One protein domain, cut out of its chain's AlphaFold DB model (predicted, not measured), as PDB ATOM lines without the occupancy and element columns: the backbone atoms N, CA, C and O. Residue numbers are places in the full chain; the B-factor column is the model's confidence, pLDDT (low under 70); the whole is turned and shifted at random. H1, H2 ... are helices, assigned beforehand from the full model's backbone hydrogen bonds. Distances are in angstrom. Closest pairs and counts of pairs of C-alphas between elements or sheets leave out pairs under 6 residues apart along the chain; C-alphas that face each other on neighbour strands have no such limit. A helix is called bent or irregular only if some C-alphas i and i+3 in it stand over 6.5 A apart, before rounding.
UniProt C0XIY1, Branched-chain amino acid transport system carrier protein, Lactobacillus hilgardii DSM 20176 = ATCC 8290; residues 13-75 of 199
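This is residues 13 to 75 of the 199 residues of the protein "Branched-chain amino acid transport system carrier protein" of Lactobacillus hilgardii DSM 20176 = ATCC 8290 (UniProt C0XIY1). The long helix H2 folds back on itself as a narrow V, with arms H2a and H2b; H1 leads into H2a, and its far end splays away from H2b. The printed part has 63 residues, two named helices, H1 then H2, and no named strand: all helix. It is loose, radius of gyration of the C-alphas 14.6 A, and elongated, 44 by 24 by 17 A.

H2, residues 31 to 73, was assigned as one helix by its hydrogen bonds but is bent: C-alphas 43 and 46 are 9.1 A apart. H2a is residues 31 to 43, 18.4 A. H2b is residues 46 to 73, 41.8 A, ending at C-alpha 73 (160.360, 153.891, 121.789); it is irregular, C-alphas 46 and 49 being 8.1 A apart. H1, residues 14 to 28, 20.9 A, begins at C-alpha 14 (146.719, 136.143, 111.480).

H2b touches H2a with residues 48 to 59 alone, opposite ways at a shallow tilt of 27 degrees; the closest C-alphas, of Gly 41 and Trp 48, are 5.3 A apart. H1 and H2b are close but not clearly touching, closest C-alphas Phe 28 and Val 60 at 7.2 A, a steep tilt of 56 degrees, opposite ways. H1 and H2a meet only through their link. Every O i to N i+4 pair is within hydrogen-bond range in H1, 7 of 9 in H2a and 20 of 24 in H2b.

The C-alphas farthest apart, of Thr 13 and Ser 46, are 44.9 A apart. Residues 13 to 23 and 68 to 75 stand free. The printed part has no cut, and the link from H1 to H2 is tight. pLDDT is under 70 at residues 31 to 32 and 74.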
ATOM      1  N   THR A  13     151.313 135.549 113.014       83.06
ATOM      2  CA  THR A  13     150.259 134.814 112.324       83.06
ATOM      3  C   THR A  13     148.948 135.596 112.433       83.06
ATOM      4  O   THR A  13     148.673 136.238 113.445       83.06
ATOM      5  N   LYS A  14     148.052 135.493 111.441       83.44
ATOM      6  CA  LYS A  14     146.719 136.143 111.480       83.44
ATOM      7  C   LYS A  14     145.936 135.864 112.778       83.44
ATOM      8  O   LYS A  14     145.185 136.716 113.240       83.44
ATOM      9  N   LYS A  15     146.131 134.683 113.377       79.25
ATOM     10  CA  LYS A  15     145.553 134.304 114.676       79.25
ATOM     11  C   LYS A  15     146.122 135.131 115.832       79.25
ATOM     12  O   LYS A  15     145.366 135.549 116.696       79.25
ATOM     13  N   GLU A  16     147.424 135.390 115.833       80.69
ATOM     14  CA  GLU A  16     148.101 136.186 116.862       80.69
ATOM     15  C   GLU A  16     147.705 137.657 116.750       80.69
ATOM     16  O   GLU A  16     147.359 138.264 117.757       80.69
ATOM     17  N   TYR A  17     147.607 138.194 115.529       83.81
ATOM     18  CA  TYR A  17     147.034 139.525 115.304       83.81
ATOM     19  C   TYR A  17     145.610 139.646 115.845       83.81
ATOM     20  O   TYR A  17     145.277 140.646 116.472       83.81
ATOM     21  N   PHE A  18     144.766 138.633 115.638       81.81
ATOM     22  CA  PHE A  18     143.408 138.648 116.179       81.81
ATOM     23  C   PHE A  18     143.402 138.631 117.713       81.81
ATOM     24  O   PHE A  18     142.630 139.360 118.331       81.81
ATOM     25  N   VAL A  19     144.282 137.844 118.338       80.06
ATOM     26  CA  VAL A  19     144.412 137.790 119.801       80.06
ATOM     27  C   VAL A  19     144.908 139.124 120.360       80.06
ATOM     28  O   VAL A  19     144.286 139.653 121.277       80.06
ATOM     29  N   VAL A  20     145.966 139.702 119.786       81.38
ATOM     30  CA  VAL A  20     146.526 140.991 120.224       81.38
ATOM     31  C   VAL A  20     145.513 142.119 120.030       81.38
ATOM     32  O   VAL A  20     145.261 142.875 120.964       81.38
ATOM     33  N   SER A  21     144.857 142.196 118.869       81.62
ATOM     34  CA  SER A  21     143.804 143.188 118.617       81.62
ATOM     35  C   SER A  21     142.610 143.014 119.555       81.62
ATOM     36  O   SER A  21     142.069 144.006 120.026       81.62
ATOM     37  N   SER A  22     142.219 141.776 119.878       78.19
ATOM     38  CA  SER A  22     141.155 141.487 120.850       78.19
ATOM     39  C   SER A  22     141.534 141.921 122.271       78.19
ATOM     40  O   SER A  22     140.707 142.490 122.981       78.19
ATOM     41  N   MET A  23     142.789 141.715 122.682       78.62
ATOM     42  CA  MET A  23     143.295 142.180 123.979       78.62
ATOM     43  C   MET A  23     143.355 143.706 124.058       78.62
ATOM     44  O   MET A  23     142.872 144.282 125.030       78.62
ATOM     45  N   LEU A  24     143.902 144.364 123.029       82.19
ATOM     46  CA  LEU A  24     143.952 145.825 122.947       82.19
ATOM     47  C   LEU A  24     142.545 146.423 122.918       82.19
ATOM     48  O   LEU A  24     142.268 147.375 123.641       82.19
ATOM     49  N   PHE A  25     141.637 145.824 122.144       79.94
ATOM     50  CA  PHE A  25     140.230 146.194 122.154       79.94
ATOM     51  C   PHE A  25     139.652 146.060 123.563       79.94
ATOM     52  O   PHE A  25     139.156 147.045 124.088       79.94
ATOM     53  N   GLY A  26     139.782 144.908 124.226       76.56
ATOM     54  CA  GLY A  26     139.264 144.706 125.584       76.56
ATOM     55  C   GLY A  26     139.839 145.675 126.627       76.56
ATOM     56  O   GLY A  26     139.119 146.092 127.532       76.56
ATOM     57  N   LEU A  27     141.106 146.077 126.481       78.44
ATOM     58  CA  LEU A  27     141.758 147.061 127.347       78.44
ATOM     59  C   LEU A  27     141.166 148.467 127.166       78.44
ATOM     60  O   LEU A  27     140.915 149.161 128.150       78.44
ATOM     61  N   PHE A  28     140.918 148.883 125.919       78.69
ATOM     62  CA  PHE A  28     140.380 150.211 125.611       78.69
ATOM     63  C   PHE A  28     138.853 150.288 125.668       78.69
ATOM     64  O   PHE A  28     138.319 151.353 125.944       78.69
ATOM     65  N   PHE A  29     138.128 149.194 125.453       73.75
ATOM     66  CA  PHE A  29     136.662 149.152 125.501       73.75
ATOM     67  C   PHE A  29     136.101 148.909 126.910       73.75
ATOM     68  O   PHE A  29     134.908 148.660 127.057       73.75
ATOM     69  N   GLY A  30     136.946 148.958 127.948       70.00
ATOM     70  CA  GLY A  30     136.555 148.691 129.333       70.00
ATOM     71  C   GLY A  30     135.370 149.533 129.834       70.00
ATOM     72  O   GLY A  30     134.964 150.514 129.213       70.00
ATOM     73  N   ALA A  31     134.837 149.183 131.010       62.75
ATOM     74  CA  ALA A  31     133.576 149.718 131.547       62.75
ATOM     75  C   ALA A  31     133.451 151.257 131.530       62.75
ATOM     76  O   ALA A  31     132.365 151.783 131.292       62.75
ATOM     77  N   GLY A  32     134.553 151.991 131.721       67.81
ATOM     78  CA  GLY A  32     134.557 153.451 131.608       67.81
ATOM     79  C   GLY A  32     134.182 153.933 130.205       67.81
ATOM     80  O   GLY A  32     133.280 154.750 130.052       67.81
ATOM     81  N   ASN A  33     134.794 153.371 129.167       79.62
ATOM     82  CA  ASN A  33     134.534 153.769 127.783       79.62
ATOM     83  C   ASN A  33     133.175 153.279 127.247       79.62
ATOM     84  O   ASN A  33     132.814 153.623 126.129       79.62
ATOM     85  N   LEU A  34     132.406 152.539 128.050       75.38
ATOM     86  CA  LEU A  34     131.026 152.139 127.763       75.38
ATOM     87  C   LEU A  34     130.003 153.006 128.499       75.38
ATOM     88  O   LEU A  34     129.040 153.479 127.901       75.38
ATOM     89  N   ILE A  35     130.223 153.240 129.792       77.81
ATOM     90  CA  ILE A  35     129.302 154.007 130.636       77.81
ATOM     91  C   ILE A  35     129.398 155.504 130.317       77.81
ATOM     92  O   ILE A  35     128.375 156.185 130.229       77.81
ATOM     93  N   PHE A  36     130.612 156.029 130.103       78.44
ATOM     94  CA  PHE A  36     130.797 157.464 129.883       78.44
ATOM     95  C   PHE A  36     130.146 157.981 128.601       78.44
ATOM     96  O   PHE A  36     129.536 159.036 128.698       78.44
ATOM     97  N   PRO A  37     130.207 157.309 127.435       80.38
ATOM     98  CA  PRO A  37     129.540 157.802 126.227       80.38
ATOM     99  C   PRO A  37     128.023 157.839 126.330       80.38
ATOM    100  O   PRO A  37     127.416 158.774 125.822       80.38
ATOM    101  N   ILE A  38     127.415 156.855 127.000       81.00
ATOM    102  CA  ILE A  38     125.966 156.843 127.233       81.00
ATOM    103  C   ILE A  38     125.599 158.054 128.094       81.00
ATOM    104  O   ILE A  38     124.754 158.857 127.703       81.00
ATOM    105  N   HIS A  39     126.327 158.253 129.195       81.62
ATOM    106  CA  HIS A  39     126.107 159.382 130.091       81.62
ATOM    107  C   HIS A  39     126.393 160.745 129.436       81.62
ATOM    108  O   HIS A  39     125.604 161.681 129.539       81.62
ATOM    109  N   LEU A  40     127.500 160.866 128.699       84.88
ATOM    110  CA  LEU A  40     127.849 162.066 127.935       84.88
ATOM    111  C   LEU A  40     126.825 162.354 126.841       84.88
ATOM    112  O   LEU A  40     126.504 163.516 126.622       84.88
ATOM    113  N   GLY A  41     126.308 161.328 126.164       84.69
ATOM    114  CA  GLY A  41     125.269 161.470 125.150       84.69
ATOM    115  C   GLY A  41     123.971 162.025 125.734       84.69
ATOM    116  O   GLY A  41     123.391 162.945 125.162       84.69
ATOM    117  N   GLN A  42     123.566 161.535 126.909       83.00
ATOM    118  CA  GLN A  42     122.409 162.057 127.646       83.00
ATOM    119  C   GLN A  42     122.601 163.521 128.050       83.00
ATOM    120  O   GLN A  42     121.703 164.336 127.845       83.00
ATOM    121  N   LEU A  43     123.781 163.874 128.572       85.06
ATOM    122  CA  LEU A  43     124.104 165.252 128.954       85.06
ATOM    123  C   LEU A  43     124.229 166.193 127.744       85.06
ATOM    124  O   LEU A  43     123.892 167.370 127.845       85.06
ATOM    125  N   ALA A  44     124.713 165.695 126.604       85.12
ATOM    126  CA  ALA A  44     124.915 166.485 125.392       85.12
ATOM    127  C   ALA A  44     123.607 166.818 124.655       85.12
ATOM    128  O   ALA A  44     123.580 167.765 123.863       85.12
ATOM    129  N   GLY A  45     122.533 166.055 124.893       83.88
ATOM    130  CA  GLY A  45     121.222 166.274 124.286       83.88
ATOM    131  C   GLY A  45     121.297 166.374 122.758       83.88
ATOM    132  O   GLY A  45     121.703 165.439 122.069       83.88
ATOM    133  N   SER A  46     120.932 167.534 122.206       84.56
ATOM    134  CA  SER A  46     120.957 167.795 120.758       84.56
ATOM    135  C   SER A  46     122.367 167.851 120.151       84.56
ATOM    136  O   SER A  46     122.516 167.638 118.948       84.56
ATOM    137  N   HIS A  47     123.409 168.102 120.950       87.00
ATOM    138  CA  HIS A  47     124.798 168.246 120.492       87.00
ATOM    139  C   HIS A  47     125.632 166.964 120.657       87.00
ATOM    140  O   HIS A  47     126.862 167.015 120.756       87.00
ATOM    141  N   TRP A  48     124.984 165.796 120.647       85.31
ATOM    142  CA  TRP A  48     125.631 164.492 120.827       85.31
ATOM    143  C   TRP A  48     126.750 164.204 119.812       85.31
ATOM    144  O   TRP A  48     127.730 163.547 120.160       85.31
ATOM    145  N   VAL A  49     126.661 164.725 118.581       87.69
ATOM    146  CA  VAL A  49     127.699 164.540 117.546       87.69
ATOM    147  C   VAL A  49     129.023 165.163 117.984       87.69
ATOM    148  O   VAL A  49     130.067 164.517 117.908       87.69
ATOM    149  N   LEU A  50     128.987 166.395 118.500       89.44
ATOM    150  CA  LEU A  50     130.189 167.092 118.957       89.44
ATOM    151  C   LEU A  50     130.787 166.404 120.193       89.44
ATOM    152  O   LEU A  50     132.001 166.211 120.260       89.44
ATOM    153  N   ALA A  51     129.936 165.969 121.127       88.75
ATOM    154  CA  ALA A  51     130.358 165.197 122.294       88.75
ATOM    155  C   ALA A  51     131.003 163.856 121.897       88.75
ATOM    156  O   ALA A  51     132.028 163.475 122.459       88.75
ATOM    157  N   THR A  52     130.460 163.181 120.880       87.50
ATOM    158  CA  THR A  52     130.993 161.914 120.356       87.50
ATOM    159  C   THR A  52     132.363 162.105 119.717       87.50
ATOM    160  O   THR A  52     133.280 161.337 119.998       87.50
ATOM    161  N   VAL A  53     132.540 163.143 118.893       90.75
ATOM    162  CA  VAL A  53     133.840 163.447 118.276       90.75
ATOM    163  C   VAL A  53     134.881 163.787 119.345       90.75
ATOM    164  O   VAL A  53     135.985 163.243 119.316       90.75
ATOM    165  N   GLY A  54     134.527 164.623 120.327       89.88
ATOM    166  CA  GLY A  54     135.418 164.956 121.442       89.88
ATOM    167  C   GLY A  54     135.808 163.732 122.277       89.88
ATOM    168  O   GLY A  54     136.984 163.552 122.607       89.88
ATOM    169  N   PHE A  55     134.846 162.850 122.562       88.94
ATOM    170  CA  PHE A  55     135.098 161.580 123.242       88.94
ATOM    171  C   PHE A  55     136.020 160.671 122.420       88.94
ATOM    172  O   PHE A  55     136.990 160.147 122.956       88.94
ATOM    173  N   LEU A  56     135.791 160.525 121.113       88.94
ATOM    174  CA  LEU A  56     136.603 159.660 120.254       88.94
ATOM    175  C   LEU A  56     138.069 160.122 120.193       88.94
ATOM    176  O   LEU A  56     138.988 159.308 120.300       88.94
ATOM    177  N   VAL A  57     138.300 161.431 120.069       91.69
ATOM    178  CA  VAL A  57     139.658 161.995 120.037       91.69
ATOM    179  C   VAL A  57     140.371 161.786 121.377       91.69
ATOM    180  O   VAL A  57     141.523 161.363 121.411       91.69
ATOM    181  N   THR A  58     139.699 162.044 122.496       88.81
ATOM    182  CA  THR A  58     140.353 162.018 123.815       88.81
ATOM    183  C   THR A  58     140.452 160.618 124.421       88.81
ATOM    184  O   THR A  58     141.495 160.264 124.962       88.81
ATOM    185  N   ALA A  59     139.401 159.804 124.317       85.06
ATOM    186  CA  ALA A  59     139.303 158.504 124.977       85.06
ATOM    187  C   ALA A  59     139.804 157.329 124.124       85.06
ATOM    188  O   ALA A  59     140.082 156.267 124.679       85.06
ATOM    189  N   VAL A  60     139.925 157.499 122.800       86.62
ATOM    190  CA  VAL A  60     140.363 156.427 121.887       86.62
ATOM    191  C   VAL A  60     141.647 156.798 121.152       86.62
ATOM    192  O   VAL A  60     142.622 156.051 121.223       86.62
ATOM    193  N   LEU A  61     141.698 157.961 120.495       89.75
ATOM    194  CA  LEU A  61     142.866 158.335 119.691       89.75
ATOM    195  C   LEU A  61     144.114 158.575 120.557       89.75
ATOM    196  O   LEU A  61     145.168 158.027 120.247       89.75
ATOM    197  N   LEU A  62     144.012 159.337 121.656       91.12
ATOM    198  CA  LEU A  62     145.169 159.598 122.528       91.12
ATOM    199  C   LEU A  62     145.744 158.326 123.183       91.12
ATOM    200  O   LEU A  62     146.967 158.160 123.147       91.12
ATOM    201  N   PRO A  63     144.940 157.394 123.736       88.44
ATOM    202  CA  PRO A  63     145.483 156.145 124.265       88.44
ATOM    203  C   PRO A  63     146.103 155.244 123.189       88.44
ATOM    204  O   PRO A  63     147.149 154.643 123.435       88.44
ATOM    205  N   LEU A  64     145.531 155.201 121.976       88.38
ATOM    206  CA  LEU A  64     146.132 154.484 120.843       88.38
ATOM    207  C   LEU A  64     147.474 155.092 120.424       88.38
ATOM    208  O   LEU A  64     148.444 154.360 120.241       88.38
ATOM    209  N   LEU A  65     147.556 156.422 120.325       90.56
ATOM    210  CA  LEU A  65     148.813 157.124 120.056       90.56
ATOM    211  C   LEU A  65     149.839 156.895 121.171       90.56
ATOM    212  O   LEU A  65     151.025 156.769 120.882       90.56
ATOM    213  N   SER A  66     149.393 156.783 122.425       88.81
ATOM    214  CA  SER A  66     150.266 156.484 123.567       88.81
ATOM    215  C   SER A  66     150.869 155.082 123.458       88.81
ATOM    216  O   SER A  66     152.078 154.928 123.601       88.81
ATOM    217  N   VAL A  67     150.063 154.062 123.140       86.25
ATOM    218  CA  VAL A  67     150.571 152.695 122.915       86.25
ATOM    219  C   VAL A  67     151.492 152.639 121.700       86.25
ATOM    220  O   VAL A  67     152.545 152.005 121.767       86.25
ATOM    221  N   LEU A  68     151.151 153.343 120.615       86.62
ATOM    222  CA  LEU A  68     152.019 153.445 119.445       86.62
ATOM    223  C   LEU A  68     153.366 154.079 119.817       86.62
ATOM    224  O   LEU A  68     154.406 153.522 119.479       86.62
ATOM    225  N   ALA A  69     153.365 155.183 120.566       86.31
ATOM    226  CA  ALA A  69     154.584 155.840 121.020       86.31
ATOM    227  C   ALA A  69     155.459 154.896 121.856       86.31
ATOM    228  O   ALA A  69     156.638 154.749 121.549       86.31
ATOM    229  N   VAL A  70     154.878 154.186 122.832       84.06
ATOM    230  CA  VAL A  70     155.603 153.199 123.655       84.06
ATOM    231  C   VAL A  70     156.175 152.063 122.802       84.06
ATOM    232  O   VAL A  70     157.312 151.641 123.008       84.06
ATOM    233  N   SER A  71     155.418 151.588 121.809       81.56
ATOM    234  CA  SER A  71     155.887 150.534 120.904       81.56
ATOM    235  C   SER A  71     157.066 150.988 120.034       81.56
ATOM    236  O   SER A  71     157.990 150.213 119.787       81.56
ATOM    237  N   VAL A  72     157.076 152.259 119.617       81.44
ATOM    238  CA  VAL A  72     158.147 152.854 118.806       81.44
ATOM    239  C   VAL A  72     159.388 153.141 119.650       81.44
ATOM    240  O   VAL A  72     160.500 152.904 119.186       81.44
ATOM    241  N   THR A  73     159.226 153.605 120.894       79.38
ATOM    242  CA  THR A  73     160.360 153.891 121.789       79.38
ATOM    243  C   THR A  73     161.011 152.633 122.367       79.38
ATOM    244  O   THR A  73     162.062 152.747 122.996       79.38
ATOM    245  N   ARG A  74     160.419 151.444 122.150       69.62
ATOM    246  CA  ARG A  74     160.905 150.130 122.624       69.62
ATOM    247  C   ARG A  74     161.282 150.126 124.109       69.62
ATOM    248  O   ARG A  74     162.252 149.493 124.518       69.62
ATOM    249  N   SER A  75     160.546 150.887 124.908       71.50
ATOM    250  CA  SER A  75     160.816 151.045 126.335       71.50
ATOM    251  C   SER A  75     160.198 149.878 127.105       71.50
ATOM    252  O   SER A  75     159.033 149.560 126.875       71.50
TER     253      SER A  75